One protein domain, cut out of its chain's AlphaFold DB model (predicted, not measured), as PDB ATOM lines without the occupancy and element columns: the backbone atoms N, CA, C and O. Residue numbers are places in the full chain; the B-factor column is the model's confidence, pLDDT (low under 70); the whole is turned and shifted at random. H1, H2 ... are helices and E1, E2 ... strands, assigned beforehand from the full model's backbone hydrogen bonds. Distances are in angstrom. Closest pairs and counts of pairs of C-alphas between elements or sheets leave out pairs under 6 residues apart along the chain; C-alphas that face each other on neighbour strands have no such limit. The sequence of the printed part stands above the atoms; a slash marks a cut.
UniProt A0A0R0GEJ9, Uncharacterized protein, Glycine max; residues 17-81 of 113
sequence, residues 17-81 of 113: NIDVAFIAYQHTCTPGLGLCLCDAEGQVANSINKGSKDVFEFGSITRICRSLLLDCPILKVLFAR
ATOM      1  N   ASN A  17      17.946   5.118 -14.215       64.47
ATOM      2  CA  ASN A  17      18.008   6.265 -13.319       64.47
ATOM      3  C   ASN A  17      19.488   6.514 -13.020       64.47
ATOM      4  O   ASN A  17      20.230   5.566 -12.738       64.47
ATOM      5  N   ILE A  18      19.895   7.777 -13.121       59.65
ATOM      6  CA  ILE A  18      21.216   8.242 -12.714       59.65
ATOM      7  C   ILE A  18      20.983   9.070 -11.462       59.65
ATOM      8  O   ILE A  18      20.437  10.169 -11.542       59.65
ATOM      9  N   ASP A  19      21.366   8.518 -10.320       66.23
ATOM     10  CA  ASP A  19      21.266   9.195  -9.037       66.23
ATOM     11  C   ASP A  19      22.682   9.578  -8.596       66.23
ATOM     12  O   ASP A  19      23.594   8.745  -8.560       66.23
ATOM     13  N   VAL A  20      22.876  10.860  -8.285       59.97
ATOM     14  CA  VAL A  20      24.099  11.345  -7.643       59.97
ATOM     15  C   VAL A  20      23.779  11.526  -6.170       59.97
ATOM     16  O   VAL A  20      22.974  12.381  -5.804       59.97
ATOM     17  N   ALA A  21      24.394  10.707  -5.326       65.35
ATOM     18  CA  ALA A  21      24.282  10.829  -3.882       65.35
ATOM     19  C   ALA A  21      25.589  11.393  -3.339       65.35
ATOM     20  O   ALA A  21      26.664  10.903  -3.661       65.35
ATOM     21  N   PHE A  22      25.516  12.408  -2.493       62.67
ATOM     22  CA  PHE A  22      26.694  12.930  -1.817       62.67
ATOM     23  C   PHE A  22      26.884  12.189  -0.496       62.67
ATOM     24  O   PHE A  22      26.002  12.215   0.363       62.67
ATOM     25  N   ILE A  23      28.023  11.517  -0.331       59.96
ATOM     26  CA  ILE A  23      28.385  10.867   0.929       59.96
ATOM     27  C   ILE A  23      29.242  11.853   1.720       59.96
ATOM     28  O   ILE A  23      30.357  12.184   1.315       59.96
ATOM     29  N   ALA A  24      28.719  12.322   2.851       64.74
ATOM     30  CA  ALA A  24      29.477  13.125   3.800       64.74
ATOM     31  C   ALA A  24      30.244  12.202   4.761       64.74
ATOM     32  O   ALA A  24      29.633  11.439   5.509       64.74
ATOM     33  N   TYR A  25      31.576  12.275   4.766       58.35
ATOM     34  CA  TYR A  25      32.437  11.576   5.723       58.35
ATOM     35  C   TYR A  25      33.493  12.529   6.283       58.35
ATOM     36  O   TYR A  25      34.236  13.133   5.514       58.35
ATOM     37  N   GLN A  26      33.559  12.666   7.615       67.05
ATOM     38  CA  GLN A  26      34.586  13.444   8.336       67.05
ATOM     39  C   GLN A  26      34.939  14.784   7.653       67.05
ATOM     40  O   GLN A  26      36.096  15.063   7.363       67.05
ATOM     41  N   HIS A  27      33.924  15.609   7.372       69.58
ATOM     42  CA  HIS A  27      34.046  16.930   6.723       69.58
ATOM     43  C   HIS A  27      34.379  16.941   5.220       69.58
ATOM     44  O   HIS A  27      34.496  18.016   4.637       69.58
ATOM     45  N   THR A  28      34.457  15.782   4.566       53.22
ATOM     46  CA  THR A  28      34.558  15.673   3.103       53.22
ATOM     47  C   THR A  28      33.243  15.195   2.500       53.22
ATOM     48  O   THR A  28      32.547  14.354   3.070       53.22
ATOM     49  N   CYS A  29      32.877  15.773   1.359       59.19
ATOM     50  CA  CYS A  29      31.671  15.438   0.616       59.19
ATOM     51  C   CYS A  29      32.094  14.810  -0.711       59.19
ATOM     52  O   CYS A  29      32.558  15.517  -1.607       59.19
ATOM     53  N   THR A  30      31.971  13.489  -0.825       62.01
ATOM     54  CA  THR A  30      32.336  12.774  -2.052       62.01
ATOM     55  C   THR A  30      31.064  12.453  -2.832       62.01
ATOM     56  O   THR A  30      30.172  11.798  -2.281       62.01
ATOM     57  N   PRO A  31      30.936  12.880  -4.100       61.27
ATOM     58  CA  PRO A  31      29.838  12.427  -4.939       61.27
ATOM     59  C   PRO A  31      29.994  10.925  -5.212       61.27
ATOM     60  O   PRO A  31      31.005  10.471  -5.745       61.27
ATOM     61  N   GLY A  32      28.987  10.147  -4.844       63.31
ATOM     62  CA  GLY A  32      28.768   8.783  -5.299       63.31
ATOM     63  C   GLY A  32      27.869   8.801  -6.530       63.31
ATOM     64  O   GLY A  32      26.753   9.321  -6.487       63.31
ATOM     65  N   LEU A  33      28.352   8.231  -7.633       62.31
ATOM     66  CA  LEU A  33      27.552   8.019  -8.836       62.31
ATOM     67  C   LEU A  33      26.933   6.618  -8.787       62.31
ATOM     68  O   LEU A  33      27.656   5.621  -8.788       62.31
ATOM     69  N   GLY A  34      25.603   6.544  -8.762       63.29
ATOM     70  CA  GLY A  34      24.855   5.297  -8.905       63.29
ATOM     71  C   GLY A  34      24.184   5.221 -10.273       63.29
ATOM     72  O   GLY A  34      23.388   6.089 -10.623       63.29
ATOM     73  N   LEU A  35      24.473   4.168 -11.043       65.14
ATOM     74  CA  LEU A  35      23.741   3.844 -12.270       65.14
ATOM     75  C   LEU A  35      22.891   2.594 -12.034       65.14
ATOM     76  O   LEU A  35      23.429   1.520 -11.760       65.14
ATOM     77  N   CYS A  36      21.570   2.720 -12.171       67.58
ATOM     78  CA  CYS A  36      20.659   1.581 -12.089       67.58
ATOM     79  C   CYS A  36      20.267   1.108 -13.494       67.58
ATOM     80  O   CYS A  36      19.596   1.830 -14.238       67.58
ATOM     81  N   LEU A  37      20.671  -0.116 -13.842       68.87
ATOM     82  CA  LEU A  37      20.296  -0.794 -15.082       68.87
ATOM     83  C   LEU A  37      19.301  -1.908 -14.746       68.87
ATOM     84  O   LEU A  37      19.565  -2.750 -13.893       68.87
ATOM     85  N   CYS A  38      18.134  -1.887 -15.388       68.99
ATOM     86  CA  CYS A  38      17.110  -2.906 -15.178       68.99
ATOM     87  C   CYS A  38      17.374  -4.117 -16.075       68.99
ATOM     88  O   CYS A  38      17.234  -4.021 -17.292       68.99
ATOM     89  N   ASP A  39      17.656  -5.266 -15.470       72.70
ATOM     90  CA  ASP A  39      17.573  -6.573 -16.112       72.70
ATOM     91  C   ASP A  39      16.746  -7.541 -15.248       72.70
ATOM     92  O   ASP A  39      16.560  -7.343 -14.045       72.70
ATOM     93  N   ALA A  40      16.155  -8.559 -15.874       74.61
ATOM     94  CA  ALA A  40      15.375  -9.565 -15.149       74.61
ATOM     95  C   ALA A  40      16.278 -10.581 -14.426       74.61
ATOM     96  O   ALA A  40      15.909 -11.123 -13.386       74.61
ATOM     97  N   GLU A  41      17.470 -10.820 -14.975       81.12
ATOM     98  CA  GLU A  41      18.319 -11.968 -14.643       81.12
ATOM     99  C   GLU A  41      19.731 -11.589 -14.167       81.12
ATOM    100  O   GLU A  41      20.543 -12.474 -13.903       81.12
ATOM    101  N   GLY A  42      20.073 -10.303 -14.065       83.56
ATOM    102  CA  GLY A  42      21.424  -9.882 -13.678       83.56
ATOM    103  C   GLY A  42      22.470 -10.019 -14.785       83.56
ATOM    104  O   GLY A  42      23.668  -9.964 -14.501       83.56
ATOM    105  N   GLN A  43      22.053 -10.207 -16.042       86.11
ATOM    106  CA  GLN A  43      22.951 -10.361 -17.193       86.11
ATOM    107  C   GLN A  43      23.849  -9.144 -17.420       86.11
ATOM    108  O   GLN A  43      25.009  -9.305 -17.801       86.11
ATOM    109  N   VAL A  44      23.356  -7.935 -17.156       85.82
ATOM    110  CA  VAL A  44      24.120  -6.690 -17.274       85.82
ATOM    111  C   VAL A  44      25.236  -6.679 -16.236       85.82
ATOM    112  O   VAL A  44      26.409  -6.544 -16.584       85.82
ATOM    113  N   ALA A  45      24.892  -6.901 -14.964       87.00
ATOM    114  CA  ALA A  45      25.865  -6.943 -13.877       87.00
ATOM    115  C   ALA A  45      26.900  -8.059 -14.087       87.00
ATOM    116  O   ALA A  45      28.098  -7.854 -13.888       87.00
ATOM    117  N   ASN A  46      26.449  -9.230 -14.540       89.31
ATOM    118  CA  ASN A  46      27.306 -10.366 -14.859       89.31
ATOM    119  C   ASN A  46      28.271 -10.047 -16.015       89.31
ATOM    120  O   ASN A  46      29.467 -10.306 -15.898       89.31
ATOM    121  N   SER A  47      27.776  -9.431 -17.091       89.87
ATOM    122  CA  SER A  47      28.579  -9.032 -18.257       89.87
ATOM    123  C   SER A  47      29.630  -7.984 -17.902       89.87
ATOM    124  O   SER A  47      30.772  -8.078 -18.346       89.87
ATOM    125  N   ILE A  48      29.288  -7.015 -17.052       89.08
ATOM    126  CA  ILE A  48      30.238  -6.000 -16.585       89.08
ATOM    127  C   ILE A  48      31.318  -6.635 -15.696       89.08
ATOM    128  O   ILE A  48      32.512  -6.419 -15.920       89.08
ATOM    129  N   ASN A  49      30.917  -7.463 -14.722       89.69
ATOM    130  CA  ASN A  49      31.832  -8.079 -13.755       89.69
ATOM    131  C   ASN A  49      32.750  -9.143 -14.374       89.69
ATOM    132  O   ASN A  49      33.927  -9.214 -14.015       89.69
ATOM    133  N   LYS A  50      32.256  -9.945 -15.324       89.05
ATOM    134  CA  LYS A  50      33.063 -10.964 -16.020       89.05
ATOM    135  C   LYS A  50      33.799 -10.423 -17.246       89.05
ATOM    136  O   LYS A  50      34.788 -11.016 -17.663       89.05
ATOM    137  N   GLY A  51      33.347  -9.293 -17.786       84.63
ATOM    138  CA  GLY A  51      33.755  -8.804 -19.097       84.63
ATOM    139  C   GLY A  51      32.938  -9.483 -20.195       84.63
ATOM    140  O   GLY A  51      32.938 -10.707 -20.326       84.63
ATOM    141  N   SER A  52      32.232  -8.678 -20.987       81.65
ATOM    142  CA  SER A  52      31.506  -9.170 -22.152       81.65
ATOM    143  C   SER A  52      32.465  -9.413 -23.317       81.65
ATOM    144  O   SER A  52      33.351  -8.599 -23.574       81.65
ATOM    145  N   LYS A  53      32.275 -10.526 -24.035       83.51
ATOM    146  CA  LYS A  53      32.890 -10.764 -25.356       83.51
ATOM    147  C   LYS A  53      31.981 -10.323 -26.504       83.51
ATOM    148  O   LYS A  53      32.322 -10.529 -27.664       83.51
ATOM    149  N   ASP A  54      30.814  -9.780 -26.176       83.48
ATOM    150  CA  ASP A  54      29.880  -9.266 -27.159       83.48
ATOM    151  C   ASP A  54      30.505  -8.068 -27.895       83.48
ATOM    152  O   ASP A  54      31.088  -7.174 -27.278       83.48
ATOM    153  N   VAL A  55      30.414  -8.080 -29.222       86.83
ATOM    154  CA  VAL A  55      30.918  -7.023 -30.111       86.83
ATOM    155  C   VAL A  55      29.817  -6.055 -30.550       86.83
ATOM    156  O   VAL A  55      30.111  -5.047 -31.191       86.83
ATOM    157  N   PHE A  56      28.559  -6.332 -30.200       90.16
ATOM    158  CA  PHE A  56      27.427  -5.445 -30.446       90.16
ATOM    159  C   PHE A  56      27.366  -4.298 -29.420       90.16
ATOM    160  O   PHE A  56      28.218  -4.144 -28.538       90.16
ATOM    161  N   GLU A  57      26.340  -3.456 -29.547       86.86
ATOM    162  CA  GLU A  57      26.129  -2.274 -28.706       86.86
ATOM    163  C   GLU A  57      26.121  -2.611 -27.207       86.86
ATOM    164  O   GLU A  57      26.788  -1.945 -26.415       86.86
ATOM    165  N   PHE A  58      25.456  -3.703 -26.822       85.38
ATOM    166  CA  PHE A  58      25.430  -4.181 -25.439       85.38
ATOM    167  C   PHE A  58      26.838  -4.475 -24.895       85.38
ATOM    168  O   PHE A  58      27.217  -4.014 -23.811       85.38
ATOM    169  N   GLY A  59      27.655  -5.195 -25.664       86.87
ATOM    170  CA  GLY A  59      29.058  -5.442 -25.341       86.87
ATOM    171  C   GLY A  59      29.888  -4.165 -25.206       86.87
ATOM    172  O   GLY A  59      30.673  -4.017 -24.266       86.87
ATOM    173  N   SER A  60      29.655  -3.189 -26.084       86.72
ATOM    174  CA  SER A  60      30.323  -1.885 -26.017       86.72
ATOM    175  C   SER A  60      29.967  -1.103 -24.751       86.72
ATOM    176  O   SER A  60      30.869  -0.581 -24.092       86.72
ATOM    177  N   ILE A  61      28.690  -1.071 -24.364       84.29
ATOM    178  CA  ILE A  61      28.229  -0.403 -23.137       84.29
ATOM    179  C   ILE A  61      28.817  -1.088 -21.900       84.29
ATOM    180  O   ILE A  61      29.406  -0.429 -21.042       84.29
ATOM    181  N   THR A  62      28.721  -2.418 -21.818       87.27
ATOM    182  CA  THR A  62      29.242  -3.173 -20.663       87.27
ATOM    183  C   THR A  62      30.758  -3.027 -20.509       87.27
ATOM    184  O   THR A  62      31.251  -2.934 -19.383       87.27
ATOM    185  N   ARG A  63      31.503  -2.916 -21.617       89.26
ATOM    186  CA  ARG A  63      32.943  -2.608 -21.615       89.26
ATOM    187  C   ARG A  63      33.244  -1.206 -21.081       89.26
ATOM    188  O   ARG A  63      34.182  -1.062 -20.300       89.26
ATOM    189  N   ILE A  64      32.461  -0.193 -21.460       87.31
ATOM    190  CA  ILE A  64      32.609   1.174 -20.927       87.31
ATOM    191  C   ILE A  64      32.351   1.180 -19.416       87.31
ATOM    192  O   ILE A  64      33.186   1.671 -18.658       87.31
ATOM    193  N   CYS A  65      31.254   0.568 -18.961       85.87
ATOM    194  CA  CYS A  65      30.956   0.447 -17.532       85.87
ATOM    195  C   CYS A  65      32.079  -0.271 -16.772       85.87
ATOM    196  O   CYS A  65      32.452   0.150 -15.682       85.87
ATOM    197  N   ARG A  66      32.650  -1.334 -17.355       87.52
ATOM    198  CA  ARG A  66      33.784  -2.044 -16.761       87.52
ATOM    199  C   ARG A  66      35.027  -1.163 -16.647       87.52
ATOM    200  O   ARG A  66      35.668  -1.212 -15.606       87.52
ATOM    201  N   SER A  67      35.353  -0.371 -17.672       88.29
ATOM    202  CA  SER A  67      36.471   0.584 -17.595       88.29
ATOM    203  C   SER A  67      36.278   1.533 -16.418       88.29
ATOM    204  O   SER A  67      37.143   1.617 -15.560       88.29
ATOM    205  N   LEU A  68      35.088   2.131 -16.299       84.66
ATOM    206  CA  LEU A  68      34.769   3.045 -15.201       84.66
ATOM    207  C   LEU A  68      34.891   2.385 -13.821       84.66
ATOM    208  O   LEU A  68      35.342   3.030 -12.879       84.66
ATOM    209  N   LEU A  69      34.520   1.107 -13.685       84.16
ATOM    210  CA  LEU A  69      34.705   0.365 -12.432       84.16
ATOM    211  C   LEU A  69      36.174   0.120 -12.090       84.16
ATOM    212  O   LEU A  69      36.534   0.145 -10.917       84.16
ATOM    213  N   LEU A  70      37.006  -0.158 -13.094       86.41
ATOM    214  CA  LEU A  70      38.441  -0.355 -12.892       86.41
ATOM    215  C   LEU A  70      39.138   0.968 -12.564       86.41
ATOM    216  O   LEU A  70      40.001   0.998 -11.689       86.41
ATOM    217  N   ASP A  71      38.726   2.053 -13.218       85.91
ATOM    218  CA  ASP A  71      39.273   3.396 -13.014       85.91
ATOM    219  C   ASP A  71      38.807   4.017 -11.684       85.91
ATOM    220  O   ASP A  71      39.455   4.916 -11.146       85.91
ATOM    221  N   CYS A  72      37.686   3.545 -11.127       80.05
ATOM    222  CA  CYS A  72      37.065   4.120  -9.940       80.05
ATOM    223  C   CYS A  72      36.718   3.039  -8.894       80.05
ATOM    224  O   CYS A  72      35.590   2.542  -8.868       80.05
ATOM    225  N   PRO A  73      37.641   2.712  -7.964       79.36
ATOM    226  CA  PRO A  73      37.462   1.643  -6.968       79.36
ATOM    227  C   PRO A  73      36.268   1.817  -6.016       79.36
ATOM    228  O   PRO A  73      35.855   0.870  -5.346       79.36
ATOM    229  N   ILE A  74      35.724   3.034  -5.921       78.28
ATOM    230  CA  ILE A  74      34.528   3.333  -5.123       78.28
ATOM    231  C   ILE A  74      33.238   2.860  -5.803       78.28
ATOM    232  O   ILE A  74      32.227   2.663  -5.126       78.28
ATOM    233  N   LEU A  75      33.257   2.675  -7.126       77.89
ATOM    234  CA  LEU A  75      32.101   2.212  -7.875       77.89
ATOM    235  C   LEU A  75      31.938   0.705  -7.688       77.89
ATOM    236  O   LEU A  75      32.881  -0.077  -7.794       77.89
ATOM    237  N   LYS A  76      30.701   0.289  -7.429       80.84
ATOM    238  CA  LYS A  76      30.324  -1.121  -7.324       80.84
ATOM    239  C   LYS A  76      29.175  -1.397  -8.275       80.84
ATOM    240  O   LYS A  76      28.217  -0.631  -8.327       80.84
ATOM    241  N   VAL A  77      29.246  -2.524  -8.977       81.66
ATOM    242  CA  VAL A  77      28.119  -3.053  -9.750       81.66
ATOM    243  C   VAL A  77      27.510  -4.222  -9.001       81.66
ATOM    244  O   VAL A  77      28.149  -5.250  -8.781       81.66
ATOM    245  N   LEU A  78      26.253  -4.041  -8.607       79.97
ATOM    246  CA  LEU A  78      25.459  -5.016  -7.876       79.97
ATOM    247  C   LEU A  78      24.205  -5.337  -8.682       79.97
ATOM    248  O   LEU A  78      23.591  -4.450  -9.271       79.97
ATOM    249  N   PHE A  79      23.809  -6.605  -8.673       79.26
ATOM    250  CA  PHE A  79      22.499  -7.012  -9.156       79.26
ATOM    251  C   PHE A  79      21.542  -7.110  -7.973       79.26
ATOM    252  O   PHE A  79      21.728  -7.934  -7.078       79.26
ATOM    253  N   ALA A  80      20.503  -6.282  -7.988       72.48
ATOM    254  CA  ALA A  80      19.364  -6.440  -7.102       72.48
ATOM    255  C   ALA A  80      18.233  -7.084  -7.901       72.48
ATOM    256  O   ALA A  80      17.644  -6.445  -8.776       72.48
ATOM    257  N   ARG A  81      17.903  -8.346  -7.595       67.72
ATOM    258  CA  ARG A  81      16.703  -8.967  -8.162       67.72
ATOM    259  C   ARG A  81      15.508  -8.092  -7.809       67.72
ATOM    260  O   ARG A  81      15.235  -7.859  -6.630       67.72
TER     261      ARG A  81
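Overview. This is residues 17 to 81 of the 113 residues of an uncharacterized protein of Glycine max (UniProt A0A0R0GEJ9). A long two-stranded hairpin, E1 and E2, reaches away from a small head of two steeply tilted helices, H1 and H2. After H2, residues 72 to 81, with no named element, fold back past H1. The printed part has 65 residues, in the order E1, E2, H1, H2, with an antiparallel sheet E1 - E2; its class is mixed, helices and strands. It is only just loose, close to compact, with a radius of gyration of the C-alphas of 13.4 A, and elongated, spanning 44 by 25 by 16 A.

Arrangement. E1, residues 17 to 25, and E2, residues 28 to 37, form an antiparallel hairpin at 155 degrees; N 32 and O 21, 2.7 A apart, are within hydrogen-bond range. H1, residues 43 to 50, and H2, residues 57 to 71, touch, the C-alphas of Ile 48 and Thr 62 being closest at 5.1 A. They run the same way at a steep tilt of 48 degrees. In both, every O i to N i+4 pair is within hydrogen-bond range. E1 and H2 are apart, as are E2 and H2.

Along the chain. E1 measures 24.5 A from C-alpha 17 at (18.008, 6.265, -13.319), E2 28.4 A, H1 10.2 A, and H2 21.2 A to C-alpha 71 at (39.273, 3.396, -13.014).

Size, cuts and confidence. The farthest C-alphas, His 27 and Val 55, are 44.0 A apart. The printed part has no cut and no long link between elements. The model's pLDDT is under 70 at residues 17 to 38 and 81.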